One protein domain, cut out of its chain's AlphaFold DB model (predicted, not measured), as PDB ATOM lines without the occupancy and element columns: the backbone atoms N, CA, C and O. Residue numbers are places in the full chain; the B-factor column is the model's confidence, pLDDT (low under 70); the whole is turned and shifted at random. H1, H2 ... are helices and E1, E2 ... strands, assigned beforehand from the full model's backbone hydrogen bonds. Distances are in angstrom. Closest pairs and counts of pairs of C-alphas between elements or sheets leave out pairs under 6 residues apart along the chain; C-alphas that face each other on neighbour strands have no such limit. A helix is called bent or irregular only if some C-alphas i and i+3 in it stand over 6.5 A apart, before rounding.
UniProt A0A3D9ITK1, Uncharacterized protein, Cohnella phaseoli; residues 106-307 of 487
ATOM      1  N   ARG A 106     -33.623  15.254 -50.176       75.31
ATOM      2  CA  ARG A 106     -33.367  13.808 -50.226       75.31
ATOM      3  C   ARG A 106     -32.568  13.396 -48.993       75.31
ATOM      4  O   ARG A 106     -31.715  14.162 -48.544       75.31
ATOM      5  N   GLY A 107     -32.796  12.193 -48.478       74.56
ATOM      6  CA  GLY A 107     -32.248  11.746 -47.203       74.56
ATOM      7  C   GLY A 107     -33.331  11.600 -46.136       74.56
ATOM      8  O   GLY A 107     -34.488  11.973 -46.340       74.56
ATOM      9  N   ASN A 108     -32.934  11.113 -44.963       77.75
ATOM     10  CA  ASN A 108     -33.784  11.186 -43.782       77.75
ATOM     11  C   ASN A 108     -33.686  12.616 -43.237       77.75
ATOM     12  O   ASN A 108     -32.603  13.050 -42.837       77.75
ATOM     13  N   TYR A 109     -34.795  13.355 -43.254       81.94
ATOM     14  CA  TYR A 109     -34.845  14.726 -42.755       81.94
ATOM     15  C   TYR A 109     -35.916  14.887 -41.679       81.94
ATOM     16  O   TYR A 109     -36.938  14.202 -41.690       81.94
ATOM     17  N   GLN A 110     -35.667  15.807 -40.753       82.31
ATOM     18  CA  GLN A 110     -36.611  16.192 -39.718       82.31
ATOM     19  C   GLN A 110     -36.365  17.647 -39.344       82.31
ATOM     20  O   GLN A 110     -35.221  18.090 -39.218       82.31
ATOM     21  N   ILE A 111     -37.453  18.372 -39.119       79.88
ATOM     22  CA  ILE A 111     -37.405  19.689 -38.497       79.88
ATOM     23  C   ILE A 111     -37.361  19.477 -36.990       79.88
ATOM     24  O   ILE A 111     -38.276  18.869 -36.423       79.88
ATOM     25  N   VAL A 112     -36.306  19.970 -36.349       80.44
ATOM     26  CA  VAL A 112     -36.139  19.901 -34.899       80.44
ATOM     27  C   VAL A 112     -36.091  21.294 -34.295       80.44
ATOM     28  O   VAL A 112     -35.616  22.249 -34.911       80.44
ATOM     29  N   ARG A 113     -36.601  21.421 -33.072       76.06
ATOM     30  CA  ARG A 113     -36.463  22.646 -32.283       76.06
ATOM     31  C   ARG A 113     -35.345  22.450 -31.277       76.06
ATOM     32  O   ARG A 113     -35.566  21.830 -30.244       76.06
ATOM     33  N   GLU A 114     -34.180  23.005 -31.575       71.12
ATOM     34  CA  GLU A 114     -33.085  23.098 -30.614       71.12
ATOM     35  C   GLU A 114     -32.936  24.549 -30.167       71.12
ATOM     36  O   GLU A 114     -32.748  25.455 -30.984       71.12
ATOM     37  N   SER A 115     -33.063  24.757 -28.856       61.09
ATOM     38  CA  SER A 115     -32.716  26.018 -28.212       61.09
ATOM     39  C   SER A 115     -31.201  26.105 -28.119       61.09
ATOM     40  O   SER A 115     -30.576  25.258 -27.484       61.09
ATOM     41  N   ILE A 116     -30.619  27.129 -28.733       58.62
ATOM     42  CA  ILE A 116     -29.213  27.454 -28.515       58.62
ATOM     43  C   ILE A 116     -29.148  28.203 -27.182       58.62
ATOM     44  O   ILE A 116     -29.928  29.121 -26.937       58.62
ATOM     45  N   VAL A 117     -28.306  27.719 -26.270       48.69
ATOM     46  CA  VAL A 117     -28.208  28.233 -24.890       48.69
ATOM     47  C   VAL A 117     -27.230  29.414 -24.799       48.69
ATOM     48  O   VAL A 117     -27.285  30.188 -23.847       48.69
ATOM     49  N   GLU A 118     -26.365  29.577 -25.800       56.50
ATOM     50  CA  GLU A 118     -25.378  30.654 -25.894       56.50
ATOM     51  C   GLU A 118     -25.835  31.751 -26.870       56.50
ATOM     52  O   GLU A 118     -26.574  31.453 -27.808       56.50
ATOM     53  N   PRO A 119     -25.430  33.020 -26.669       55.12
ATOM     54  CA  PRO A 119     -25.781  34.093 -27.594       55.12
ATOM     55  C   PRO A 119     -25.263  33.779 -29.001       55.12
ATOM     56  O   PRO A 119     -24.080  33.490 -29.186       55.12
ATOM     57  N   VAL A 120     -26.152  33.853 -29.994       60.00
ATOM     58  CA  VAL A 120     -25.810  33.619 -31.400       60.00
ATOM     59  C   VAL A 120     -24.721  34.596 -31.828       60.00
ATOM     60  O   VAL A 120     -24.850  35.810 -31.678       60.00
ATOM     61  N   ALA A 121     -23.633  34.067 -32.393       61.19
ATOM     62  CA  ALA A 121     -22.478  34.866 -32.793       61.19
ATOM     63  C   ALA A 121     -22.803  35.908 -33.884       61.19
ATOM     64  O   ALA A 121     -22.013  36.823 -34.103       61.19
ATOM     65  N   ALA A 122     -23.942  35.794 -34.572       63.06
ATOM     66  CA  ALA A 122     -24.390  36.711 -35.613       63.06
ATOM     67  C   ALA A 122     -25.743  37.357 -35.239       63.06
ATOM     68  O   ALA A 122     -26.787  36.717 -35.314       63.06
ATOM     69  N   GLU A 123     -25.719  38.635 -34.845       66.00
ATOM     70  CA  GLU A 123     -26.909  39.408 -34.442       66.00
ATOM     71  C   GLU A 123     -27.787  39.858 -35.633       66.00
ATOM     72  O   GLU A 123     -27.386  39.806 -36.802       66.00
ATOM     73  N   GLY A 124     -28.988  40.363 -35.324       68.75
ATOM     74  CA  GLY A 124     -29.859  41.067 -36.266       68.75
ATOM     75  C   GLY A 124     -30.433  40.152 -37.341       68.75
ATOM     76  O   GLY A 124     -31.106  39.167 -37.044       68.75
ATOM     77  N   PHE A 125     -30.160  40.458 -38.609       62.56
ATOM     78  CA  PHE A 125     -30.654  39.676 -39.745       62.56
ATOM     79  C   PHE A 125     -30.289  38.176 -39.665       62.56
ATOM     80  O   PHE A 125     -31.027  37.318 -40.156       62.56
ATOM     81  N   TYR A 126     -29.162  37.857 -39.028       63.69
ATOM     82  CA  TYR A 126     -28.620  36.502 -38.935       63.69
ATOM     83  C   TYR A 126     -29.035  35.754 -37.663       63.69
ATOM     84  O   TYR A 126     -28.833  34.544 -37.594       63.69
ATOM     85  N   ALA A 127     -29.642  36.436 -36.689       63.00
ATOM     86  CA  ALA A 127     -30.123  35.805 -35.466       63.00
ATOM     87  C   ALA A 127     -31.465  35.095 -35.705       63.00
ATOM     88  O   ALA A 127     -32.248  35.483 -36.588       63.00
ATOM     89  N   SER A 128     -31.764  34.078 -34.896       60.06
ATOM     90  CA  SER A 128     -33.029  33.345 -34.994       60.06
ATOM     91  C   SER A 128     -34.229  34.245 -34.654       60.06
ATOM     92  O   SER A 128     -34.139  35.160 -33.834       60.06
ATOM     93  N   ARG A 129     -35.406  33.973 -35.243       56.72
ATOM     94  CA  ARG A 129     -36.645  34.749 -34.988       56.72
ATOM     95  C   ARG A 129     -37.044  34.846 -33.503       56.72
ATOM     96  O   ARG A 129     -37.860  35.697 -33.155       56.72
ATOM     97  N   GLY A 130     -36.533  33.965 -32.643       51.38
ATOM     98  CA  GLY A 130     -36.878  33.913 -31.223       51.38
ATOM     99  C   GLY A 130     -36.183  34.963 -30.351       51.38
ATOM    100  O   GLY A 130     -36.741  35.330 -29.317       51.38
ATOM    101  N   GLU A 131     -35.011  35.454 -30.758       55.28
ATOM    102  CA  GLU A 131     -34.111  36.217 -29.877       55.28
ATOM    103  C   GLU A 131     -34.394  37.723 -29.861       55.28
ATOM    104  O   GLU A 131     -34.288  38.363 -28.818       55.28
ATOM    105  N   ASP A 132     -34.898  38.282 -30.961       60.91
ATOM    106  CA  ASP A 132     -35.044  39.736 -31.126       60.91
ATOM    107  C   ASP A 132     -36.492  40.232 -31.005       60.91
ATOM    108  O   ASP A 132     -36.934  41.135 -31.721       60.91
ATOM    109  N   ARG A 133     -37.267  39.682 -30.061       61.25
ATOM    110  CA  ARG A 133     -38.613  40.221 -29.757       61.25
ATOM    111  C   ARG A 133     -38.575  41.706 -29.380       61.25
ATOM    112  O   ARG A 133     -39.548  42.417 -29.617       61.25
ATOM    113  N   ALA A 134     -37.463  42.167 -28.803       62.12
ATOM    114  CA  ALA A 134     -37.235  43.577 -28.510       62.12
ATOM    115  C   ALA A 134     -37.054  44.411 -29.792       62.12
ATOM    116  O   ALA A 134     -37.673  45.466 -29.896       62.12
ATOM    117  N   ALA A 135     -36.311  43.916 -30.789       66.00
ATOM    118  CA  ALA A 135     -36.109  44.637 -32.047       66.00
ATOM    119  C   ALA A 135     -37.411  44.757 -32.850       66.00
ATOM    120  O   ALA A 135     -37.663  45.791 -33.447       66.00
ATOM    121  N   VAL A 136     -38.309  43.761 -32.804       68.62
ATOM    122  CA  VAL A 136     -39.649  43.872 -33.428       68.62
ATOM    123  C   VAL A 136     -40.444  45.058 -32.869       68.62
ATOM    124  O   VAL A 136     -41.216  45.679 -33.595       68.62
ATOM    125  N   LYS A 137     -40.234  45.431 -31.601       69.12
ATOM    126  CA  LYS A 137     -40.887  46.602 -31.003       69.12
ATOM    127  C   LYS A 137     -40.394  47.922 -31.612       69.12
ATOM    128  O   LYS A 137     -41.181  48.858 -31.702       69.12
ATOM    129  N   HIS A 138     -39.120  48.005 -31.995       69.12
ATOM    130  CA  HIS A 138     -38.490  49.243 -32.475       69.12
ATOM    131  C   HIS A 138     -38.346  49.308 -33.999       69.12
ATOM    132  O   HIS A 138     -38.308  50.394 -34.561       69.12
ATOM    133  N   LEU A 139     -38.306  48.157 -34.668       68.94
ATOM    134  CA  LEU A 139     -38.092  48.014 -36.108       68.94
ATOM    135  C   LEU A 139     -39.317  47.466 -36.854       68.94
ATOM    136  O   LEU A 139     -39.332  47.444 -38.085       68.94
ATOM    137  N   GLY A 140     -40.352  47.033 -36.128       69.00
ATOM    138  CA  GLY A 140     -41.598  46.540 -36.706       69.00
ATOM    139  C   GLY A 140     -41.390  45.288 -37.555       69.00
ATOM    140  O   GLY A 140     -40.560  44.429 -37.243       69.00
ATOM    141  N   ASP A 141     -42.132  45.199 -38.660       63.00
ATOM    142  CA  ASP A 141     -42.095  44.049 -39.571       63.00
ATOM    143  C   ASP A 141     -40.703  43.828 -40.195       63.00
ATOM    144  O   ASP A 141     -40.356  42.698 -40.546       63.00
ATOM    145  N   LEU A 142     -39.862  44.869 -40.269       64.81
ATOM    146  CA  LEU A 142     -38.512  44.782 -40.839       64.81
ATOM    147  C   LEU A 142     -37.582  43.869 -40.029       64.81
ATOM    148  O   LEU A 142     -36.704  43.237 -40.613       64.81
ATOM    149  N   ALA A 143     -37.797  43.739 -38.714       64.69
ATOM    150  CA  ALA A 143     -37.048  42.801 -37.870       64.69
ATOM    151  C   ALA A 143     -37.550  41.348 -37.966       64.69
ATOM    152  O   ALA A 143     -36.886  40.438 -37.458       64.69
ATOM    153  N   ALA A 144     -38.710  41.115 -38.589       60.56
ATOM    154  CA  ALA A 144     -39.353  39.801 -38.678       60.56
ATOM    155  C   ALA A 144     -39.207  39.138 -40.061       60.56
ATOM    156  O   ALA A 144     -39.265  37.906 -40.173       60.56
ATOM    157  N   THR A 145     -39.013  39.930 -41.116       61.50
ATOM    158  CA  THR A 145     -38.853  39.436 -42.491       61.50
ATOM    159  C   THR A 145     -37.443  38.921 -42.760       61.50
ATOM    160  O   THR A 145     -36.479  39.427 -42.201       61.50
ATOM    161  N   ASP A 146     -37.323  37.951 -43.669       63.97
ATOM    162  CA  ASP A 146     -36.057  37.556 -44.303       63.97
ATOM    163  C   ASP A 146     -34.995  36.882 -43.413       63.97
ATOM    164  O   ASP A 146     -33.842  36.769 -43.812       63.97
ATOM    165  N   ARG A 147     -35.365  36.397 -42.227       68.62
ATOM    166  CA  ARG A 147     -34.426  35.800 -41.264       68.62
ATOM    167  C   ARG A 147     -34.377  34.280 -41.315       68.62
ATOM    168  O   ARG A 147     -35.277  33.614 -41.828       68.62
ATOM    169  N   PHE A 148     -33.341  33.742 -40.688       73.56
ATOM    170  CA  PHE A 148     -33.236  32.335 -40.335       73.56
ATOM    171  C   PHE A 148     -34.414  31.843 -39.478       73.56
ATOM    172  O   PHE A 148     -35.012  32.594 -38.703       73.56
ATOM    173  N   THR A 149     -34.776  30.568 -39.655       70.44
ATOM    174  CA  THR A 149     -35.927  29.966 -38.965       70.44
ATOM    175  C   THR A 149     -35.628  29.752 -37.478       70.44
ATOM    176  O   THR A 149     -34.477  29.768 -37.063       70.44
ATOM    177  N   ASP A 150     -36.647  29.548 -36.646       71.88
ATOM    178  CA  ASP A 150     -36.467  29.145 -35.240       71.88
ATOM    179  C   ASP A 150     -36.149  27.643 -35.087       71.88
ATOM    180  O   ASP A 150     -35.843  27.166 -33.993       71.88
ATOM    181  N   CYS A 151     -36.194  26.888 -36.186       76.25
ATOM    182  CA  CYS A 151     -35.995  25.446 -36.226       76.25
ATOM    183  C   CYS A 151     -34.677  25.081 -36.931       76.25
ATOM    184  O   CYS A 151     -34.067  25.902 -37.611       76.25
ATOM    185  N   LEU A 152     -34.209  23.851 -36.742       81.94
ATOM    186  CA  LEU A 152     -33.097  23.276 -37.491       81.94
ATOM    187  C   LEU A 152     -33.627  22.199 -38.423       81.94
ATOM    188  O   LEU A 152     -34.402  21.330 -38.023       81.94
ATOM    189  N   TYR A 153     -33.143  22.224 -39.654       84.31
ATOM    190  CA  TYR A 153     -33.283  21.134 -40.600       84.31
ATOM    191  C   TYR A 153     -32.131  20.164 -40.362       84.31
ATOM    192  O   TYR A 153     -30.989  20.438 -40.738       84.31
ATOM    193  N   ALA A 154     -32.434  19.043 -39.708       87.69
ATOM    194  CA  ALA A 154     -31.495  17.948 -39.525       87.69
ATOM    195  C   ALA A 154     -31.636  16.972 -40.698       87.69
ATOM    196  O   ALA A 154     -32.704  16.389 -40.890       87.69
ATOM    197  N   ILE A 155     -30.567  16.800 -41.476       87.06
ATOM    198  CA  ILE A 155     -30.527  15.912 -42.643       87.06
ATOM    199  C   ILE A 155     -29.424  14.874 -42.434       87.06
ATOM    200  O   ILE A 155     -28.258  15.227 -42.240       87.06
ATOM    201  N   VAL A 156     -29.784  13.592 -42.508       85.56
ATOM    202  CA  VAL A 156     -28.848  12.461 -42.443       85.56
ATOM    203  C   VAL A 156     -28.995  11.557 -43.675       85.56
ATOM    204  O   VAL A 156     -30.087  11.440 -44.241       85.56
ATOM    205  N   PRO A 157     -27.913  10.902 -44.132       81.25
ATOM    206  CA  PRO A 157     -27.980   9.972 -45.260       81.25
ATOM    207  C   PRO A 157     -28.877   8.759 -44.954       81.25
ATOM    208  O   PRO A 157     -28.883   8.262 -43.828       81.25
ATOM    209  N   GLU A 158     -29.611   8.276 -45.966       75.06
ATOM    210  CA  GLU A 158     -30.546   7.129 -45.889       75.06
ATOM    211  C   GLU A 158     -29.840   5.815 -45.496       75.06
ATOM    212  O   GLU A 158     -30.300   5.085 -44.617       75.06
ATOM    213  N   GLU A 159     -28.654   5.551 -46.049       68.75
ATOM    214  CA  GLU A 159     -27.805   4.396 -45.716       68.75
ATOM    215  C   GLU A 159     -26.409   4.849 -45.257       68.75
ATOM    216  O   GLU A 159     -25.986   5.957 -45.588       68.75
ATOM    217  N   ASN A 160     -25.668   3.991 -44.537       62.03
ATOM    218  CA  ASN A 160     -24.300   4.245 -44.046       62.03
ATOM    219  C   ASN A 160     -23.358   4.678 -45.193       62.03
ATOM    220  O   ASN A 160     -22.747   3.846 -45.862       62.03
ATOM    221  N   GLY A 161     -23.271   5.987 -45.442       52.50
ATOM    222  CA  GLY A 161     -22.472   6.584 -46.516       52.50
ATOM    223  C   GLY A 161     -22.919   6.242 -47.947       52.50
ATOM    224  O   GLY A 161     -22.194   6.559 -48.885       52.50
ATOM    225  N   ARG A 162     -24.076   5.587 -48.141       47.31
ATOM    226  CA  ARG A 162     -24.577   5.124 -49.454       47.31
ATOM    227  C   ARG A 162     -26.032   5.529 -49.696       47.31
ATOM    228  O   ARG A 162     -26.886   4.736 -50.038       47.31
ATOM    229  N   GLY A 163     -26.308   6.812 -49.541       54.78
ATOM    230  CA  GLY A 163     -27.570   7.439 -49.916       54.78
ATOM    231  C   GLY A 163     -27.340   8.939 -49.885       54.78
ATOM    232  O   GLY A 163     -26.776   9.445 -48.919       54.78
ATOM    233  N   GLY A 164     -27.665   9.649 -50.964       71.00
ATOM    234  CA  GLY A 164     -27.430  11.091 -51.011       71.00
ATOM    235  C   GLY A 164     -28.346  11.806 -50.021       71.00
ATOM    236  O   GLY A 164     -29.556  11.765 -50.212       71.00
ATOM    237  N   ALA A 165     -27.779  12.466 -49.011       82.00
ATOM    238  CA  ALA A 165     -28.484  13.437 -48.179       82.00
ATOM    239  C   ALA A 165     -28.209  14.834 -48.725       82.00
ATOM    240  O   ALA A 165     -27.056  15.264 -48.739       82.00
ATOM    241  N   TRP A 166     -29.242  15.519 -49.201       84.06
ATOM    242  CA  TRP A 166     -29.112  16.884 -49.688       84.06
ATOM    243  C   TRP A 166     -30.430  17.642 -49.619       84.06
ATOM    244  O   TRP A 166     -31.501  17.058 -49.752       84.06
ATOM    245  N   CYS A 167     -30.341  18.958 -49.488       85.38
ATOM    246  CA  CYS A 167     -31.418  19.869 -49.839       85.38
ATOM    247  C   CYS A 167     -30.950  20.786 -50.969       85.38
ATOM    248  O   CYS A 167     -29.767  21.117 -51.065       85.38
ATOM    249  N   CYS A 168     -31.853  21.155 -51.869       84.31
ATOM    250  CA  CYS A 168     -31.574  22.161 -52.878       84.31
ATOM    251  C   CYS A 168     -32.600  23.286 -52.795       84.31
ATOM    252  O   CYS A 168     -33.749  23.091 -52.409       84.31
ATOM    253  N   VAL A 169     -32.147  24.462 -53.196       81.38
ATOM    254  CA  VAL A 169     -32.901  25.698 -53.218       81.38
ATOM    255  C   VAL A 169     -32.762  26.299 -54.608       81.38
ATOM    256  O   VAL A 169     -31.650  26.566 -55.069       81.38
ATOM    257  N   ASP A 170     -33.890  26.499 -55.280       79.31
ATOM    258  CA  ASP A 170     -33.932  27.227 -56.541       79.31
ATOM    259  C   ASP A 170     -33.876  28.729 -56.251       79.31
ATOM    260  O   ASP A 170     -34.766  29.308 -55.628       79.31
ATOM    261  N   MET A 171     -32.794  29.379 -56.676       78.50
ATOM    262  CA  MET A 171     -32.682  30.831 -56.582       78.50
ATOM    263  C   MET A 171     -33.669  31.465 -57.560       78.50
ATOM    264  O   MET A 171     -33.561  31.237 -58.765       78.50
ATOM    265  N   LYS A 172     -34.593  32.301 -57.074       73.12
ATOM    266  CA  LYS A 172     -35.531  33.035 -57.951       73.12
ATOM    267  C   LYS A 172     -35.060  34.453 -58.305       73.12
ATOM    268  O   LYS A 172     -35.775  35.166 -58.995       73.12
ATOM    269  N   ALA A 173     -33.851  34.839 -57.896       73.19
ATOM    270  CA  ALA A 173     -33.114  35.966 -58.466       73.19
ATOM    271  C   ALA A 173     -31.608  35.784 -58.290       73.19
ATOM    272  O   ALA A 173     -31.137  34.883 -57.592       73.19
ATOM    273  N   HIS A 174     -30.860  36.677 -58.929       78.38
ATOM    274  CA  HIS A 174     -29.411  36.665 -58.890       78.38
ATOM    275  C   HIS A 174     -28.866  37.149 -57.541       78.38
ATOM    276  O   HIS A 174     -29.298  38.186 -57.031       78.38
ATOM    277  N   ALA A 175     -27.855  36.460 -57.015       79.44
ATOM    278  CA  ALA A 175     -27.147  36.860 -55.800       79.44
ATOM    279  C   ALA A 175     -25.640  36.646 -55.922       79.44
ATOM    280  O   ALA A 175     -25.195  35.741 -56.625       79.44
ATOM    281  N   THR A 176     -24.863  37.473 -55.237       82.12
ATOM    282  CA  THR A 176     -23.399  37.395 -55.228       82.12
ATOM    283  C   THR A 176     -22.902  36.554 -54.055       82.12
ATOM    284  O   THR A 176     -21.898  35.856 -54.187       82.12
ATOM    285  N   LYS A 177     -23.623  36.555 -52.930       86.00
ATOM    286  CA  LYS A 177     -23.298  35.821 -51.708       86.00
ATOM    287  C   LYS A 177     -24.452  34.947 -51.238       86.00
ATOM    288  O   LYS A 177     -25.628  35.296 -51.370       86.00
ATOM    289  N   ALA A 178     -24.094  33.833 -50.611       87.94
ATOM    290  CA  ALA A 178     -24.999  32.994 -49.836       87.94
ATOM    291  C   ALA A 178     -24.525  32.931 -48.378       87.94
ATOM    292  O   ALA A 178     -23.403  32.514 -48.104       87.94
ATOM    293  N   TYR A 179     -25.395  33.330 -47.458       87.69
ATOM    294  CA  TYR A 179     -25.247  33.194 -46.017       87.69
ATOM    295  C   TYR A 179     -25.976  31.933 -45.555       87.69
ATOM    296  O   TYR A 179     -27.182  31.804 -45.758       87.69
ATOM    297  N   ILE A 180     -25.258  30.998 -44.945       89.50
ATOM    298  CA  ILE A 180     -25.779  29.693 -44.538       89.50
ATOM    299  C   ILE A 180     -25.565  29.553 -43.035       89.50
ATOM    300  O   ILE A 180     -24.425  29.477 -42.574       89.50
ATOM    301  N   GLY A 181     -26.664  29.542 -42.284       88.38
ATOM    302  CA  GLY A 181     -26.650  29.292 -40.847       88.38
ATOM    303  C   GLY A 181     -26.639  27.794 -40.570       88.38
ATOM    304  O   GLY A 181     -27.482  27.061 -41.100       88.38
ATOM    305  N   VAL A 182     -25.702  27.332 -39.746       89.50
ATOM    306  CA  VAL A 182     -25.587  25.928 -39.339       89.50
ATOM    307  C   VAL A 182     -25.338  25.812 -37.842       89.50
ATOM    308  O   VAL A 182     -24.687  26.668 -37.249       89.50
ATOM    309  N   LEU A 183     -25.794  24.708 -37.253       89.12
ATOM    310  CA  LEU A 183     -25.369  24.307 -35.918       89.12
ATOM    311  C   LEU A 183     -24.172  23.357 -36.042       89.12
ATOM    312  O   LEU A 183     -24.321  22.169 -36.354       89.12
ATOM    313  N   ALA A 184     -22.975  23.894 -35.830       90.06
ATOM    314  CA  ALA A 184     -21.739  23.127 -35.760       90.06
ATOM    315  C   ALA A 184     -21.632  22.422 -34.400       90.06
ATOM    316  O   ALA A 184     -22.249  22.860 -33.438       90.06
ATOM    317  N   GLY A 185     -20.932  21.291 -34.320       90.69
ATOM    318  CA  GLY A 185     -20.862  20.504 -33.084       90.69
ATOM    319  C   GLY A 185     -20.353  19.088 -33.258       90.69
ATOM    320  O   GLY A 185     -19.911  18.703 -34.341       90.69
ATOM    321  N   ARG A 186     -20.419  18.279 -32.197       91.25
ATOM    322  CA  ARG A 186     -19.807  16.935 -32.191       91.25
ATOM    323  C   ARG A 186     -20.406  15.985 -33.222       91.25
ATOM    324  O   ARG A 186     -19.726  15.061 -33.653       91.25
ATOM    325  N   CYS A 187     -21.659  16.195 -33.608       89.75
ATOM    326  CA  CYS A 187     -22.335  15.414 -34.641       89.75
ATOM    327  C   CYS A 187     -22.350  16.091 -36.020       89.75
ATOM    328  O   CYS A 187     -23.067  15.638 -36.913       89.75
ATOM    329  N   GLY A 188     -21.590  17.176 -36.202       89.12
ATOM    330  CA  GLY A 188     -21.543  17.930 -37.449       89.12
ATOM    331  C   GLY A 188     -20.984  17.109 -38.613       89.12
ATOM    332  O   GLY A 188     -19.890  16.548 -38.538       89.12
ATOM    333  N   GLY A 189     -21.746  17.038 -39.703       89.62
ATOM    334  CA  GLY A 189     -21.271  16.521 -40.986       89.62
ATOM    335  C   GLY A 189     -20.461  17.558 -41.773       89.62
ATOM    336  O   GLY A 189     -20.552  18.765 -41.538       89.62
ATOM    337  N   ARG A 190     -19.702  17.102 -42.771       92.75
ATOM    338  CA  ARG A 190     -19.103  17.996 -43.771       92.75
ATOM    339  C   ARG A 190     -20.205  18.453 -44.724       92.75
ATOM    340  O   ARG A 190     -20.824  17.629 -45.398       92.75
ATOM    341  N   LEU A 191     -20.459  19.754 -44.771       93.50
ATOM    342  CA  LEU A 191     -21.468  20.365 -45.626       93.50
ATOM    343  C   LEU A 191     -20.840  20.731 -46.972       93.50
ATOM    344  O   LEU A 191     -20.033  21.651 -47.053       93.50
ATOM    345  N   GLU A 192     -21.214  20.021 -48.029       94.00
ATOM    346  CA  GLU A 192     -20.781  20.306 -49.395       94.00
ATOM    347  C   GLU A 192     -21.819  21.159 -50.129       94.00
ATOM    348  O   GLU A 192     -22.996  20.811 -50.200       94.00
ATOM    349  N   ILE A 193     -21.374  22.262 -50.721       93.94
ATOM    350  CA  ILE A 193     -22.215  23.293 -51.326       93.94
ATOM    351  C   ILE A 193     -21.813  23.457 -52.786       93.94
ATOM    352  O   ILE A 193     -20.639  23.633 -53.102       93.94
ATOM    353  N   PHE A 194     -22.783  23.365 -53.691       92.44
ATOM    354  CA  PHE A 194     -22.553  23.482 -55.130       92.44
ATOM    355  C   PHE A 194     -23.829  23.882 -55.862       92.44
ATOM    356  O   PHE A 194     -24.934  23.709 -55.357       92.44
ATOM    357  N   PHE A 195     -23.688  24.342 -57.097       89.06
ATOM    358  CA  PHE A 195     -24.804  24.569 -58.001       89.06
ATOM    359  C   PHE A 195     -25.027  23.378 -58.922       89.06
ATOM    360  O   PHE A 195     -24.077  22.785 -59.446       89.06
ATOM    361  N   ARG A 196     -26.299  23.050 -59.157       85.44
ATOM    362  CA  ARG A 196     -26.711  22.097 -60.189       85.44
ATOM    363  C   ARG A 196     -27.264  22.851 -61.396       85.44
ATOM    364  O   ARG A 196     -28.192  23.645 -61.273       85.44
ATOM    365  N   GLU A 197     -26.704  22.581 -62.568       71.81
ATOM    366  CA  GLU A 197     -27.190  23.133 -63.835       71.81
ATOM    367  C   GLU A 197     -28.528  22.474 -64.232       71.81
ATOM    368  O   GLU A 197     -28.644  21.241 -64.250       71.81
ATOM    369  N   LYS A 198     -29.554  23.294 -64.523       62.28
ATOM    370  CA  LYS A 198     -30.896  22.824 -64.924       62.28
ATOM    371  C   LYS A 198     -30.778  22.025 -66.230       62.28
ATOM    372  O   LYS A 198     -30.121  22.460 -67.171       62.28
ATOM    373  N   GLY A 199     -31.376  20.836 -66.281       60.44
ATOM    374  CA  GLY A 199     -31.392  19.964 -67.466       60.44
ATOM    375  C   GLY A 199     -30.158  19.074 -67.694       60.44
ATOM    376  O   GLY A 199     -30.314  18.009 -68.282       60.44
ATOM    377  N   THR A 200     -28.958  19.436 -67.218       65.12
ATOM    378  CA  THR A 200     -27.747  18.591 -67.380       65.12
ATOM    379  C   THR A 200     -27.386  17.809 -66.119       65.12
ATOM    380  O   THR A 200     -26.726  16.776 -66.201       65.12
ATOM    381  N   GLY A 201     -27.788  18.298 -64.940       68.69
ATOM    382  CA  GLY A 201     -27.406  17.707 -63.656       68.69
ATOM    383  C   GLY A 201     -25.933  17.918 -63.285       68.69
ATOM    384  O   GLY A 201     -25.499  17.434 -62.236       68.69
ATOM    385  N   ASN A 202     -25.172  18.656 -64.102       78.88
ATOM    386  CA  ASN A 202     -23.763  18.934 -63.854       78.88
ATOM    387  C   ASN A 202     -23.584  19.773 -62.586       78.88
ATOM    388  O   ASN A 202     -24.345  20.710 -62.325       78.88
ATOM    389  N   ARG A 203     -22.542  19.441 -61.819       85.56
ATOM    390  CA  ARG A 203     -22.151  20.145 -60.594       85.56
ATOM    391  C   ARG A 203     -21.133  21.218 -60.928       85.56
ATOM    392  O   ARG A 203     -20.163  20.945 -61.636       85.56
ATOM    393  N   ARG A 204     -21.332  22.422 -60.407       84.06
ATOM    394  CA  ARG A 204     -20.402  23.538 -60.573       84.06
ATOM    395  C   ARG A 204     -20.336  24.351 -59.294       84.06
ATOM    396  O   ARG A 204     -21.308  24.416 -58.550       84.06
ATOM    397  N   ASN A 205     -19.222  25.049 -59.102       81.44
ATOM    398  CA  ASN A 205     -19.098  26.005 -58.002       81.44
ATOM    399  C   ASN A 205     -19.870  27.311 -58.259       81.44
ATOM    400  O   ASN A 205     -19.968  28.169 -57.391       81.44
ATOM    401  N   THR A 206     -20.426  27.454 -59.464       75.25
ATOM    402  CA  THR A 206     -21.161  28.627 -59.930       75.25
ATOM    403  C   THR A 206     -22.453  28.179 -60.615       75.25
ATOM    404  O   THR A 206     -22.409  27.312 -61.492       75.25
ATOM    405  N   GLY A 207     -23.590  28.764 -60.260       67.00
ATOM    406  CA  GLY A 207     -24.849  28.641 -60.987       67.00
ATOM    407  C   GLY A 207     -24.989  29.842 -61.905       67.00
ATOM    408  O   GLY A 207     -24.932  30.949 -61.395       67.00
ATOM    409  N   GLY A 208     -25.120  29.617 -63.219       69.50
ATOM    410  CA  GLY A 208     -25.401  30.631 -64.252       69.50
ATOM    411  C   GLY A 208     -24.997  32.075 -63.913       69.50
ATOM    412  O   GLY A 208     -25.700  32.755 -63.173       69.50
ATOM    413  N   TYR A 209     -23.891  32.570 -64.467       70.19
ATOM    414  CA  TYR A 209     -23.377  33.899 -64.120       70.19
ATOM    415  C   TYR A 209     -23.722  34.973 -65.159       70.19
ATOM    416  O   TYR A 209     -23.716  34.715 -66.363       70.19
ATOM    417  N   LEU A 210     -23.981  36.201 -64.689       68.38
ATOM    418  CA  LEU A 210     -24.235  37.365 -65.558       68.38
ATOM    419  C   LEU A 210     -22.954  37.968 -66.147       68.38
ATOM    420  O   LEU A 210     -22.978  38.549 -67.229       68.38
ATOM    421  N   TYR A 211     -21.839  37.857 -65.429       74.19
ATOM    422  CA  TYR A 211     -20.536  38.396 -65.811       74.19
ATOM    423  C   TYR A 211     -19.422  37.500 -65.249       74.19
ATOM    424  O   TYR A 211     -19.712  36.728 -64.342       74.19
ATOM    425  N   PRO A 212     -18.183  37.557 -65.783       79.06
ATOM    426  CA  PRO A 212     -17.103  36.652 -65.387       79.06
ATOM    427  C   PRO A 212     -16.722  36.750 -63.907       79.06
ATOM    428  O   PRO A 212     -16.766  37.830 -63.315       79.06
ATOM    429  N   GLN A 213     -16.258  35.631 -63.349       80.12
ATOM    430  CA  GLN A 213     -15.866  35.550 -61.949       80.12
ATOM    431  C   GLN A 213     -14.591  36.352 -61.710       80.12
ATOM    432  O   GLN A 213     -13.616  36.212 -62.451       80.12
ATOM    433  N   ALA A 214     -14.590  37.178 -60.665       78.94
ATOM    434  CA  ALA A 214     -13.377  37.849 -60.226       78.94
ATOM    435  C   ALA A 214     -12.327  36.831 -59.743       78.94
ATOM    436  O   ALA A 214     -12.653  35.778 -59.195       78.94
ATOM    437  N   GLU A 215     -11.049  37.157 -59.934       83.81
ATOM    438  CA  GLU A 215      -9.946  36.311 -59.481       83.81
ATOM    439  C   GLU A 215      -9.964  36.137 -57.952       83.81
ATOM    440  O   GLU A 215     -10.232  37.079 -57.203       83.81
ATOM    441  N   GLY A 216      -9.670  34.920 -57.483       85.38
ATOM    442  CA  GLY A 216      -9.632  34.602 -56.054       85.38
ATOM    443  C   GLY A 216     -11.001  34.367 -55.410       85.38
ATOM    444  O   GLY A 216     -11.104  34.511 -54.191       85.38
ATOM    445  N   TYR A 217     -12.019  34.029 -56.209       88.50
ATOM    446  CA  TYR A 217     -13.360  33.633 -55.768       88.50
ATOM    447  C   TYR A 217     -13.700  32.175 -56.166       88.50
ATOM    448  O   TYR A 217     -13.147  31.683 -57.152       88.50
ATOM    449  N   PRO A 218     -14.610  31.479 -55.444       91.00
ATOM    450  CA  PRO A 218     -15.366  31.971 -54.290       91.00
ATOM    451  C   PRO A 218     -14.480  32.207 -53.060       91.00
ATOM    452  O   PRO A 218     -13.407  31.623 -52.931       91.00
ATOM    453  N   ARG A 219     -14.926  33.089 -52.165       91.19
ATOM    454  CA  ARG A 219     -14.321  33.343 -50.854       91.19
ATOM    455  C   ARG A 219     -15.307  32.946 -49.775       91.19
ATOM    456  O   ARG A 219     -16.501  33.200 -49.913       91.19
ATOM    457  N   VAL A 220     -14.807  32.360 -48.694       92.50
ATOM    458  CA  VAL A 220     -15.644  31.954 -47.565       92.50
ATOM    459  C   VAL A 220     -15.197  32.694 -46.313       92.50
ATOM    460  O   VAL A 220     -14.011  32.714 -45.987       92.50
ATOM    461  N   THR A 221     -16.152  33.310 -45.628       91.25
ATOM    462  CA  THR A 221     -15.958  33.980 -44.337       91.25
ATOM    463  C   THR A 221     -17.002  33.491 -43.343       91.25
ATOM    464  O   THR A 221     -18.074  33.040 -43.741       91.25
ATOM    465  N   ARG A 222     -16.725  33.603 -42.047       88.38
ATOM    466  CA  ARG A 222     -17.751  33.484 -41.003       88.38
ATOM    467  C   ARG A 222     -18.303  34.865 -40.682       88.38
ATOM    468  O   ARG A 222     -17.591  35.857 -40.832       88.38
ATOM    469  N   LEU A 223     -19.544  34.932 -40.225       82.38
ATOM    470  CA  LEU A 223     -20.057  36.120 -39.555       82.38
ATOM    471  C   LEU A 223     -19.855  35.996 -38.050       82.38
ATOM    472  O   LEU A 223     -20.276  35.014 -37.444       82.38
ATOM    473  N   HIS A 224     -19.233  37.011 -37.463       78.62
ATOM    474  CA  HIS A 224     -19.062  37.150 -36.024       78.62
ATOM    475  C   HIS A 224     -19.318  38.606 -35.640       78.62
ATOM    476  O   HIS A 224     -18.697  39.508 -36.195       78.62
ATOM    477  N   GLN A 225     -20.279  38.838 -34.747       72.12
ATOM    478  CA  GLN A 225     -20.727  40.165 -34.315       72.12
ATOM    479  C   GLN A 225     -21.057  41.091 -35.499       72.12
ATOM    480  O   GLN A 225     -20.697  42.265 -35.531       72.12
ATOM    481  N   GLY A 226     -21.706  40.526 -36.523       67.94
ATOM    482  CA  GLY A 226     -22.066  41.242 -37.749       67.94
ATOM    483  C   GLY A 226     -20.896  41.533 -38.694       67.94
ATOM    484  O   GLY A 226     -21.104  42.199 -39.697       67.94
ATOM    485  N   GLN A 227     -19.684  41.042 -38.430       74.69
ATOM    486  CA  GLN A 227     -18.515  41.254 -39.288       74.69
ATOM    487  C   GLN A 227     -18.102  39.980 -40.020       74.69
ATOM    488  O   GLN A 227     -18.207  38.878 -39.486       74.69
ATOM    489  N   HIS A 228     -17.599  40.138 -41.248       80.62
ATOM    490  CA  HIS A 228     -17.006  39.045 -42.012       80.62
ATOM    491  C   HIS A 228     -15.593  38.773 -41.495       80.62
ATOM    492  O   HIS A 228     -14.693  39.591 -41.678       80.62
ATOM    493  N   VAL A 229     -15.394  37.609 -40.889       85.94
ATOM    494  CA  VAL A 229     -14.101  37.156 -40.377       85.94
ATOM    495  C   VAL A 229     -13.561  36.057 -41.288       85.94
ATOM    496  O   VAL A 229     -14.289  35.140 -41.685       85.94
ATOM    497  N   ALA A 230     -12.285  36.166 -41.657       87.38
ATOM    498  CA  ALA A 230     -11.602  35.137 -42.432       87.38
ATOM    499  C   ALA A 230     -11.571  33.811 -41.657       87.38
ATOM    500  O   ALA A 230     -11.471  33.800 -40.434       87.38
ATOM    501  N   ILE A 231     -11.666  32.698 -42.380       87.56
ATOM    502  CA  ILE A 231     -11.697  31.363 -41.784       87.56
ATOM    503  C   ILE A 231     -10.301  30.740 -41.815       87.56
ATOM    504  O   ILE A 231      -9.580  30.867 -42.807       87.56
ATOM    505  N   GLU A 232      -9.933  30.046 -40.740       75.94
ATOM    506  CA  GLU A 232      -8.694  29.277 -40.663       75.94
ATOM    507  C   GLU A 232      -8.807  27.949 -41.434       75.94
ATOM    508  O   GLU A 232      -9.812  27.238 -41.386       75.94
ATOM    509  N   VAL A 233      -7.738  27.574 -42.141       65.12
ATOM    510  CA  VAL A 233      -7.584  26.217 -42.691       65.12
ATOM    511  C   VAL A 233      -7.394  25.278 -41.491       65.12
ATOM    512  O   VAL A 233      -6.493  25.553 -40.696       65.12
ATOM    513  N   PRO A 234      -8.194  24.205 -41.303       76.62
ATOM    514  CA  PRO A 234      -8.761  23.332 -42.342       76.62
ATOM    515  C   PRO A 234     -10.293  23.335 -42.485       76.62
ATOM    516  O   PRO A 234     -10.849  22.429 -43.101       76.62
ATOM    517  N   GLU A 235     -10.996  24.311 -41.922       87.00
ATOM    518  CA  GLU A 235     -12.462  24.284 -41.863       87.00
ATOM    519  C   GLU A 235     -13.156  24.395 -43.225       87.00
ATOM    520  O   GLU A 235     -14.270  23.896 -43.405       87.00
ATOM    521  N   VAL A 236     -12.511  25.057 -44.183       92.56
ATOM    522  CA  VAL A 236     -13.057  25.292 -45.520       92.56
ATOM    523  C   VAL A 236     -12.146  24.682 -46.570       92.56
ATOM    524  O   VAL A 236     -10.950  24.963 -46.618       92.56
ATOM    525  N   GLU A 237     -12.748  23.917 -47.474       93.06
ATOM    526  CA  GLU A 237     -12.110  23.427 -48.690       93.06
ATOM    527  C   GLU A 237     -12.849  23.994 -49.907       93.06
ATOM    528  O   GLU A 237     -14.047  23.770 -50.089       93.06
ATOM    529  N   ILE A 238     -12.138  24.746 -50.749       91.62
ATOM    530  CA  ILE A 238     -12.685  25.299 -51.992       91.62
ATOM    531  C   ILE A 238     -12.184  24.440 -53.149       91.62
ATOM    532  O   ILE A 238     -11.032  24.545 -53.568       91.62
ATOM    533  N   GLY A 239     -13.056  23.567 -53.650       89.00
ATOM    534  CA  GLY A 239     -12.789  22.732 -54.815       89.00
ATOM    535  C   GLY A 239     -13.089  23.445 -56.136       89.00
ATOM    536  O   GLY A 239     -13.523  24.595 -56.183       89.00
ATOM    537  N   SER A 240     -12.915  22.737 -57.252       86.00
ATOM    538  CA  SER A 240     -13.278  23.254 -58.582       86.00
ATOM    539  C   SER A 240     -14.792  23.258 -58.838       86.00
ATOM    540  O   SER A 240     -15.277  24.014 -59.678       86.00
ATOM    541  N   THR A 241     -15.552  22.424 -58.121       88.12
ATOM    542  CA  THR A 241     -16.998  22.231 -58.338       88.12
ATOM    543  C   THR A 241     -17.862  22.448 -57.102       88.12
ATOM    544  O   THR A 241     -19.083  22.434 -57.235       88.12
ATOM    545  N   SER A 242     -17.262  22.598 -55.924       92.62
ATOM    546  CA  SER A 242     -17.980  22.748 -54.659       92.62
ATOM    547  C   SER A 242     -17.144  23.486 -53.610       92.62
ATOM    548  O   SER A 242     -15.919  23.590 -53.724       92.62
ATOM    549  N   VAL A 243     -17.826  23.998 -52.590       94.19
ATOM    550  CA  VAL A 243     -17.255  24.465 -51.325       94.19
ATOM    551  C   VAL A 243     -17.643  23.458 -50.248       94.19
ATOM    552  O   VAL A 243     -18.814  23.101 -50.150       94.19
ATOM    553  N   VAL A 244     -16.692  22.994 -49.441       94.38
ATOM    554  CA  VAL A 244     -16.958  22.089 -48.315       94.38
ATOM    555  C   VAL A 244     -16.654  22.807 -47.008       94.38
ATOM    556  O   VAL A 244     -15.562  23.343 -46.840       94.38
ATOM    557  N   LEU A 245     -17.618  22.791 -46.090       94.31
ATOM    558  CA  LEU A 245     -17.513  23.354 -44.747       94.31
ATOM    559  C   LEU A 245     -17.505  22.216 -43.723       94.31
ATOM    560  O   LEU A 245     -18.433  21.402 -43.696       94.31
ATOM    561  N   ASP A 246     -16.480  22.147 -42.880       93.12
ATOM    562  CA  ASP A 246     -16.450  21.206 -41.763       93.12
ATOM    563  C   ASP A 246     -17.180  21.783 -40.541       93.12
ATOM    564  O   ASP A 246     -16.712  22.710 -39.870       93.12
ATOM    565  N   THR A 247     -18.356  21.222 -40.255       92.31
ATOM    566  CA  THR A 247     -19.205  21.658 -39.138       92.31
ATOM    567  C   THR A 247     -18.948  20.872 -37.849       92.31
ATOM    568  O   THR A 247     -19.685  21.037 -36.878       92.31
ATOM    569  N   TYR A 248     -17.906  20.036 -37.793       92.94
ATOM    570  CA  TYR A 248     -17.518  19.351 -36.564       92.94
ATOM    571  C   TYR A 248     -16.893  20.313 -35.544       92.94
ATOM    572  O   TYR A 248     -15.962  21.056 -35.864       92.94
ATOM    573  N   ARG A 249     -17.365  20.278 -34.292       91.12
ATOM    574  CA  ARG A 249     -16.727  20.962 -33.153       91.12
ATOM    575  C   ARG A 249     -16.626  20.012 -31.954       91.12
ATOM    576  O   ARG A 249     -17.646  19.456 -31.542       91.12
ATOM    577  N   PRO A 250     -15.427  19.807 -31.381       88.25
ATOM    578  CA  PRO A 250     -15.241  18.884 -30.262       88.25
ATOM    579  C   PRO A 250     -15.757  19.442 -28.927       88.25
ATOM    580  O   PRO A 250     -16.116  18.663 -28.040       88.25
ATOM    581  N   ASP A 251     -15.822  20.764 -28.776       85.31
ATOM    582  CA  ASP A 251     -16.032  21.413 -27.475       85.31
ATOM    583  C   ASP A 251     -17.504  21.689 -27.140       85.31
ATOM    584  O   ASP A 251     -17.842  21.873 -25.974       85.31
ATOM    585  N   GLY A 252     -18.399  21.634 -28.126       83.50
ATOM    586  CA  GLY A 252     -19.821  21.898 -27.926       83.50
ATOM    587  C   GLY A 252     -20.535  22.225 -29.227       83.50
ATOM    588  O   GLY A 252     -19.917  22.230 -30.293       83.50
ATOM    589  N   ASP A 253     -21.840  22.463 -29.127       85.56
ATOM    590  CA  ASP A 253     -22.623  22.987 -30.240       85.56
ATOM    591  C   ASP A 253     -22.466  24.513 -30.325       85.56
ATOM    592  O   ASP A 253     -22.555  25.204 -29.314       85.56
ATOM    593  N   GLU A 254     -22.259  25.029 -31.535       85.75
ATOM    594  CA  GLU A 254     -22.075  26.454 -31.828       85.75
ATOM    595  C   GLU A 254     -22.874  26.811 -33.087       85.75
ATOM    596  O   GLU A 254     -22.783  26.117 -34.106       85.75
ATOM    597  N   GLU A 255     -23.656  27.893 -33.050       84.94
ATOM    598  CA  GLU A 255     -24.287  28.414 -34.265       84.94
ATOM    599  C   GLU A 255     -23.307  29.283 -35.045       84.94
ATOM    600  O   GLU A 255     -22.804  30.295 -34.555       84.94
ATOM    601  N   ILE A 256     -23.055  28.879 -36.288       87.69
ATOM    602  CA  ILE A 256     -22.102  29.531 -37.177       87.69
ATOM    603  C   ILE A 256     -22.824  29.924 -38.456       87.69
ATOM    604  O   ILE A 256     -23.536  29.123 -39.066       87.69
ATOM    605  N   VAL A 257     -22.597  31.157 -38.896       88.31
ATOM    606  CA  VAL A 257     -23.107  31.647 -40.174       88.31
ATOM    607  C   VAL A 257     -21.945  31.818 -41.136       88.31
ATOM    608  O   VAL A 257     -21.076  32.666 -40.943       88.31
ATOM    609  N   TYR A 258     -21.937  31.010 -42.188       91.44
ATOM    610  CA  TYR A 258     -20.940  31.089 -43.248       91.44
ATOM    611  C   TYR A 258     -21.452  31.979 -44.370       91.44
ATOM    612  O   TYR A 258     -22.579  31.810 -44.821       91.44
ATOM    613  N   CYS A 259     -20.619  32.888 -44.859       90.50
ATOM    614  CA  CYS A 259     -20.842  33.623 -46.092       90.50
ATOM    615  C   CYS A 259     -19.953  33.034 -47.185       90.50
ATOM    616  O   CYS A 259     -18.729  33.078 -47.075       90.50
ATOM    617  N   ILE A 260     -20.563  32.548 -48.262       92.31
ATOM    618  CA  ILE A 260     -19.869  32.224 -49.507       92.31
ATOM    619  C   ILE A 260     -20.090  33.388 -50.457       92.31
ATOM    620  O   ILE A 260     -21.200  33.576 -50.947       92.31
ATOM    621  N   ASP A 261     -19.042  34.165 -50.701       89.44
ATOM    622  CA  ASP A 261     -19.011  35.197 -51.729       89.44
ATOM    623  C   ASP A 261     -18.516  34.567 -53.029       89.44
ATOM    624  O   ASP A 261     -17.419  34.015 -53.080       89.44
ATOM    625  N   TYR A 262     -19.329  34.607 -54.079       87.31
ATOM    626  CA  TYR A 262     -18.983  34.042 -55.380       87.31
ATOM    627  C   TYR A 262     -18.229  35.038 -56.268       87.31
ATOM    628  O   TYR A 262     -17.755  34.641 -57.335       87.31
ATOM    629  N   GLY A 263     -18.113  36.310 -55.860       81.25
ATOM    630  CA  GLY A 263     -17.446  37.380 -56.613       81.25
ATOM    631  C   GLY A 263     -18.149  37.766 -57.915       81.25
ATOM    632  O   GLY A 263     -17.639  38.579 -58.683       81.25
ATOM    633  N   GLN A 264     -19.298  37.149 -58.186       79.94
ATOM    634  CA  GLN A 264     -20.152  37.406 -59.331       79.94
ATOM    635  C   GLN A 264     -21.571  36.920 -59.020       79.94
ATOM    636  O   GLN A 264     -21.760  35.930 -58.303       79.94
ATOM    637  N   LYS A 265     -22.560  37.554 -59.642       79.38
ATOM    638  CA  LYS A 265     -23.961  37.152 -59.536       79.38
ATOM    639  C   LYS A 265     -24.211  35.751 -60.084       79.38
ATOM    640  O   LYS A 265     -23.955  35.504 -61.260       79.38
ATOM    641  N   GLN A 266     -24.758  34.891 -59.235       80.38
ATOM    642  CA  GLN A 266     -25.208  33.536 -59.532       80.38
ATOM    643  C   GLN A 266     -26.728  33.495 -59.648       80.38
ATOM    644  O   GLN A 266     -27.414  34.140 -58.855       80.38
ATOM    645  N   ILE A 267     -27.250  32.677 -60.558       80.25
ATOM    646  CA  ILE A 267     -28.619  32.162 -60.493       80.25
ATOM    647  C   ILE A 267     -28.617  30.671 -60.822       80.25
ATOM    648  O   ILE A 267     -27.973  30.205 -61.763       80.25
ATOM    649  N   GLY A 268     -29.345  29.890 -60.034       81.88
ATOM    650  CA  GLY A 268     -29.480  28.465 -60.279       81.88
ATOM    651  C   GLY A 268     -29.992  27.711 -59.068       81.88
ATOM    652  O   GLY A 268     -30.488  28.296 -58.108       81.88
ATOM    653  N   ARG A 269     -29.848  26.388 -59.120       85.44
ATOM    654  CA  ARG A 269     -30.211  25.495 -58.023       85.44
ATOM    655  C   ARG A 269     -29.012  25.306 -57.099       85.44
ATOM    656  O   ARG A 269     -28.102  24.548 -57.442       85.44
ATOM    657  N   LEU A 270     -28.997  25.998 -55.962       88.44
ATOM    658  CA  LEU A 270     -27.996  25.798 -54.912       88.44
ATOM    659  C   LEU A 270     -28.311  24.492 -54.181       88.44
ATOM    660  O   LEU A 270     -29.440  24.292 -53.753       88.44
ATOM    661  N   CYS A 271     -27.333  23.616 -54.016       89.25
ATOM    662  CA  CYS A 271     -27.485  22.336 -53.342       89.25
ATOM    663  C   CYS A 271     -26.518  22.229 -52.166       89.25
ATOM    664  O   CYS A 271     -25.332  22.528 -52.295       89.25
ATOM    665  N   LEU A 272     -27.053  21.779 -51.038       91.06
ATOM    666  CA  LEU A 272     -26.383  21.554 -49.770       91.06
ATOM    667  C   LEU A 272     -26.440  20.054 -49.512       91.06
ATOM    668  O   LEU A 272     -27.515  19.502 -49.295       91.06
ATOM    669  N   SER A 273     -25.301  19.386 -49.611       90.50
ATOM    670  CA  SER A 273     -25.181  17.931 -49.600       90.50
ATOM    671  C   SER A 273     -24.252  17.459 -48.497       90.50
ATOM    672  O   SER A 273     -23.315  18.149 -48.102       90.50
ATOM    673  N   TYR A 274     -24.492  16.246 -48.013       90.44
ATOM    674  CA  TYR A 274     -23.627  15.598 -47.043       90.44
ATOM    675  C   TYR A 274     -22.354  15.123 -47.748       90.44
ATOM    676  O   TYR A 274     -22.392  14.182 -48.543       90.44
ATOM    677  N   GLY A 275     -21.236  15.791 -47.469       88.31
ATOM    678  CA  GLY A 275     -19.910  15.517 -48.031       88.31
ATOM    679  C   GLY A 275     -19.100  14.483 -47.241       88.31
ATOM    680  O   GLY A 275     -17.898  14.349 -47.459       88.31
ATOM    681  N   GLY A 276     -19.729  13.775 -46.298       88.19
ATOM    682  CA  GLY A 276     -19.061  12.902 -45.333       88.19
ATOM    683  C   GLY A 276     -19.079  13.493 -43.924       88.19
ATOM    684  O   GLY A 276     -19.828  14.423 -43.641       88.19
ATOM    685  N   ALA A 277     -18.252  12.954 -43.036       85.31
ATOM    686  CA  ALA A 277     -18.095  13.455 -41.674       85.31
ATOM    687  C   ALA A 277     -16.623  13.510 -41.280       85.31
ATOM    688  O   ALA A 277     -15.794  12.792 -41.849       85.31
ATOM    689  N   HIS A 278     -16.327  14.354 -40.296       87.25
ATOM    690  CA  HIS A 278     -15.050  14.324 -39.603       87.25
ATOM    691  C   HIS A 278     -14.852  12.945 -38.932       87.25
ATOM    692  O   HIS A 278     -15.834  12.379 -38.441       87.25
ATOM    693  N   PRO A 279     -13.628  12.382 -38.886       86.44
ATOM    694  CA  PRO A 279     -13.376  11.067 -38.281       86.44
ATOM    695  C   PRO A 279     -13.850  10.935 -36.828       86.44
ATOM    696  O   PRO A 279     -14.287   9.861 -36.424       86.44
ATOM    697  N   ASP A 280     -13.799  12.035 -36.077       89.19
ATOM    698  CA  ASP A 280     -14.193  12.098 -34.663       89.19
ATOM    699  C   ASP A 280     -15.658  12.520 -34.447       89.19
ATOM    700  O   ASP A 280     -16.083  12.739 -33.308       89.19
ATOM    701  N   ALA A 281     -16.439  12.677 -35.523       89.06
ATOM    702  CA  ALA A 281     -17.843  13.047 -35.417       89.06
ATOM    703  C   ALA A 281     -18.678  11.886 -34.866       89.06
ATOM    704  O   ALA A 281     -18.586  10.744 -35.323       89.06
ATOM    705  N   VAL A 282     -19.540  12.194 -33.902       89.19
ATOM    706  CA  VAL A 282     -20.485  11.232 -33.326       89.19
ATOM    707  C   VAL A 282     -21.821  11.277 -34.059       89.19
ATOM    708  O   VAL A 282     -22.119  12.192 -34.826       89.19
ATOM    709  N   GLY A 283     -22.654  10.270 -33.828       85.94
ATOM    710  CA  GLY A 283     -24.000  10.264 -34.369       85.94
ATOM    711  C   GLY A 283     -24.883  11.358 -33.765       85.94
ATOM    712  O   GLY A 283     -24.777  11.662 -32.580       85.94
ATOM    713  N   PHE A 284     -25.764  11.947 -34.572       84.88
ATOM    714  CA  PHE A 284     -26.785  12.861 -34.082       84.88
ATOM    715  C   PHE A 284     -27.911  12.069 -33.417       84.88
ATOM    716  O   PHE A 284     -28.564  11.239 -34.054       84.88
ATOM    717  N   GLU A 285     -28.132  12.336 -32.134       79.12
ATOM    718  CA  GLU A 285     -29.187  11.733 -31.328       79.12
ATOM    719  C   GLU A 285     -30.087  12.840 -30.789       79.12
ATOM    720  O   GLU A 285     -29.651  13.673 -29.999       79.12
ATOM    721  N   HIS A 286     -31.354  12.857 -31.205       75.50
ATOM    722  CA  HIS A 286     -32.321  13.825 -30.698       75.50
ATOM    723  C   HIS A 286     -33.724  13.189 -30.588       75.50
ATOM    724  O   HIS A 286     -34.101  12.381 -31.445       75.50
ATOM    725  N   PRO A 287     -34.535  13.509 -29.553       75.19
ATOM    726  CA  PRO A 287     -35.802  12.813 -29.283       75.19
ATOM    727  C   PRO A 287     -36.794  12.821 -30.454       75.19
ATOM    728  O   PRO A 287     -37.530  11.859 -30.657       75.19
ATOM    729  N   GLN A 288     -36.791  13.895 -31.249       70.38
ATOM    730  CA  GLN A 288     -37.661  14.051 -32.425       70.38
ATOM    731  C   GLN A 288     -37.171  13.288 -33.671       70.38
ATOM    732  O   GLN A 288     -37.920  13.166 -34.632       70.38
ATOM    733  N   VAL A 289     -35.943  12.759 -33.660       67.12
ATOM    734  CA  VAL A 289     -35.312  12.018 -34.774       67.12
ATOM    735  C   VAL A 289     -34.991  10.572 -34.404       67.12
ATOM    736  O   VAL A 289     -34.215   9.907 -35.084       67.12
ATOM    737  N   ALA A 290     -35.644  10.028 -33.372       62.31
ATOM    738  CA  ALA A 290     -35.504   8.624 -32.970       62.31
ATOM    739  C   ALA A 290     -35.761   7.624 -34.126       62.31
ATOM    740  O   ALA A 290     -35.286   6.491 -34.088       62.31
ATOM    741  N   ALA A 291     -36.474   8.054 -35.175       57.69
ATOM    742  CA  ALA A 291     -36.744   7.289 -36.389       57.69
ATOM    743  C   ALA A 291     -35.553   7.170 -37.367       57.69
ATOM    744  O   ALA A 291     -35.630   6.374 -38.299       57.69
ATOM    745  N   PHE A 292     -34.456   7.919 -37.185       62.91
ATOM    746  CA  PHE A 292     -33.350   7.982 -38.157       62.91
ATOM    747  C   PHE A 292     -32.493   6.715 -38.269       62.91
ATOM    748  O   PHE A 292     -31.740   6.613 -39.231       62.91
ATOM    749  N   GLY A 293     -32.645   5.737 -37.367       56.22
ATOM    750  CA  GLY A 293     -32.034   4.409 -37.496       56.22
ATOM    751  C   GLY A 293     -30.498   4.433 -37.551       56.22
ATOM    752  O   GLY A 293     -29.905   4.589 -38.610       56.22
ATOM    753  N   GLN A 294     -29.859   4.166 -36.407       59.22
ATOM    754  CA  GLN A 294     -28.419   4.346 -36.135       59.22
ATOM    755  C   GLN A 294     -27.987   5.822 -36.092       59.22
ATOM    756  O   GLN A 294     -28.225   6.589 -37.020       59.22
ATOM    757  N   ALA A 295     -27.331   6.209 -34.995       69.00
ATOM    758  CA  ALA A 295     -26.815   7.555 -34.791       69.00
ATOM    759  C   ALA A 295     -25.741   7.858 -35.856       69.00
ATOM    760  O   ALA A 295     -24.689   7.216 -35.892       69.00
ATOM    761  N   ARG A 296     -26.013   8.819 -36.744       80.88
ATOM    762  CA  ARG A 296     -25.116   9.250 -37.833       80.88
ATOM    763  C   ARG A 296     -24.874  10.754 -37.744       80.88
ATOM    764  O   ARG A 296     -25.799  11.457 -37.335       80.88
ATOM    765  N   PRO A 297     -23.685  11.260 -38.111       88.50
ATOM    766  CA  PRO A 297     -23.466  12.697 -38.214       88.50
ATOM    767  C   PRO A 297     -24.496  13.339 -39.149       88.50
ATOM    768  O   PRO A 297     -24.917  12.729 -40.137       88.50
ATOM    769  N   ALA A 298     -24.908  14.560 -38.828       88.56
ATOM    770  CA  ALA A 298     -26.000  15.253 -39.498       88.56
ATOM    771  C   ALA A 298     -25.544  16.587 -40.086       88.56
ATOM    772  O   ALA A 298     -24.686  17.278 -39.535       88.56
ATOM    773  N   LEU A 299     -26.180  16.984 -41.186       89.94
ATOM    774  CA  LEU A 299     -26.227  18.390 -41.566       89.94
ATOM    775  C   LEU A 299     -27.319  19.051 -40.734       89.94
ATOM    776  O   LEU A 299     -28.469  18.622 -40.798       89.94
ATOM    777  N   ARG A 300     -26.966  20.076 -39.962       89.31
ATOM    778  CA  ARG A 300     -27.907  20.824 -39.121       89.31
ATOM    779  C   ARG A 300     -27.974  22.254 -39.625       89.31
ATOM    780  O   ARG A 300     -27.127  23.075 -39.287       89.31
ATOM    781  N   ILE A 301     -28.938  22.521 -40.498       87.75
ATOM    782  CA  ILE A 301     -29.045  23.784 -41.232       87.75
ATOM    783  C   ILE A 301     -30.177  24.610 -40.629       87.75
ATOM    784  O   ILE A 301     -31.310  24.151 -40.527       87.75
ATOM    785  N   ARG A 302     -29.878  25.849 -40.255       84.25
ATOM    786  CA  ARG A 302     -30.839  26.815 -39.716       84.25
ATOM    787  C   ARG A 302     -31.619  27.523 -40.824       84.25
ATOM    788  O   ARG A 302     -32.824  27.770 -40.709       84.25
ATOM    789  N   GLY A 303     -30.923  27.867 -41.901       80.06
ATOM    790  CA  GLY A 303     -31.494  28.567 -43.040       80.06
ATOM    791  C   GLY A 303     -30.434  29.070 -44.008       80.06
ATOM    792  O   GLY A 303     -29.232  28.991 -43.744       80.06
ATOM    793  N   ILE A 304     -30.905  29.587 -45.141       81.44
ATOM    794  CA  ILE A 304     -30.072  30.176 -46.185       81.44
ATOM    795  C   ILE A 304     -30.644  31.538 -46.540       81.44
ATOM    796  O   ILE A 304     -31.844  31.693 -46.778       81.44
ATOM    797  N   VAL A 305     -29.764  32.522 -46.619       79.00
ATOM    798  CA  VAL A 305     -30.072  33.848 -47.127       79.00
ATOM    799  C   VAL A 305     -29.135  34.150 -48.278       79.00
ATOM    800  O   VAL A 305     -27.930  33.983 -48.172       79.00
ATOM    801  N   PHE A 306     -29.678  34.701 -49.351       79.38
ATOM    802  CA  PHE A 306     -28.887  35.283 -50.425       79.38
ATOM    803  C   PHE A 306     -28.732  36.782 -50.224       79.38
ATOM    804  O   PHE A 306     -29.681  37.418 -49.788       79.38
ATOM    805  N   ASP A 307     -27.591  37.367 -50.582       74.44
ATOM    806  CA  ASP A 307     -27.400  38.826 -50.569       74.44
ATOM    807  C   ASP A 307     -28.048  39.547 -51.751       74.44
ATOM    808  O   ASP A 307     -27.750  40.723 -51.948       74.44
TER     809      ASP A 307
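What this domain is: This is residues 106 to 307 of the 487 residues of an uncharacterized protein of Cohnella phaseoli (UniProt A0A3D9ITK1). Two antiparallel sheets lie face to face as a sandwich, with the chain wound over both as a jelly roll, four nested antiparallel pairs that form one long wound hairpin. The larger sheet is strongly twisted; H2 packs over its edge strand E1, the hairpin of E6 and E7 makes its other end, and H1 lies far out from the sandwich, on neither sheet. The printed part has 202 residues, with two named helices and twelve named strands in the order E1, H1, E2 to E11, H2, E12; the sheets run E1, E2, E12, E4, E10, E6, E7 and E3, E11, E5, E9, E8. The class is mostly strand, though under half of the residues are in named elements. The whole is compact, with a radius of gyration of the C-alphas of 16.7 A, and spans 49 by 47 by 32 A.

Where its parts are: In the larger sheet, E1 covers residues 108 to 112, starting at C-alpha 108 (-33.784, 11.186, -43.782), E2 residues 152 to 156, and E12 residues 299 to 306, 19.3 A long and ending at C-alpha 306 (-28.887, 35.283, -50.425). E4, residues 175 to 184, is 24.9 A long, and E10, residues 254 to 266, is the longest strand at 28.8 A. E6 is residues 219 to 224 and E7 residues 227 to 230. In the smaller sheet, E3 is residues 166 to 170, E11 residues 269 to 277, 23.6 A long, E5 residues 189 to 196, 20.7 A long, E9 residues 243 to 246 and E8 residues 236 to 238. H1 is residues 133 to 143, with C-alpha 133 at (-38.613, 40.221, -29.757), and H2 is residues 287 to 292. Both helices are irregular: C-alphas 138 and 141 in H1 are 9.5 A apart, and C-alphas 288 and 291 in H2 are 7.9 A apart.

How they stand to each other: In the larger sheet, E4 and E10 are antiparallel at 163 degrees, with N 180 and O 258 at 2.8 A. E12 and E4 are antiparallel, with N 179 and O 305 at 2.7 A. The pairing of E12 is staggered: residues 299 to 301 pair with E2, where N 153 and O 301 are 2.8 A apart, and residues 301 to 306 with E4. E1 is an edge strand, with N 112 and O 152 of E2 at 2.9 A. E10 bends by 91 degrees at residue 263; its N 261 and O 219 of E6 are 2.8 A apart. E6 and E7 form a hairpin, with N 229 and O 222 at 2.8 A. H2 is on this sheet at a height over the sheet of 8.5 A and over E1; the closest C-alphas of H2 and E1, those of Phe 292 and Asn 108, are 6.5 A apart. The two sheets' facing parts are 8.7 A centre to centre, with best planes 20 degrees apart. In the smaller sheet, N 169 of E3 and O 270 of E11 are 2.8 A apart, as are N 273 of E11 and O 192 of E5, and N 191 of E5 and O 245 of E9. E8 and E9 form a hairpin, with N 244 and O 237 at 2.8 A. The jelly roll's pairs are E2 with E12, E3 with E11, E4 with E10 and E5 with E9. Within hydrogen-bond range are 2 of 7 O i to N i+4 pairs in H1 and 0 of 2 in H2, beside 4 of 8 and 1 of 3 O i to N i+3 pairs.

The domain as a whole: The two C-alphas farthest apart, those of His 138 and Arg 162, are 49.3 A apart. The printed part has no cut. The long links are E1 to H1, 20 residues, and E5 to E6, 22 residues. The mean pLDDT of the printed part is 78.5; 54 residues are under 70, among them residues 115 to 147 and 289 to 295.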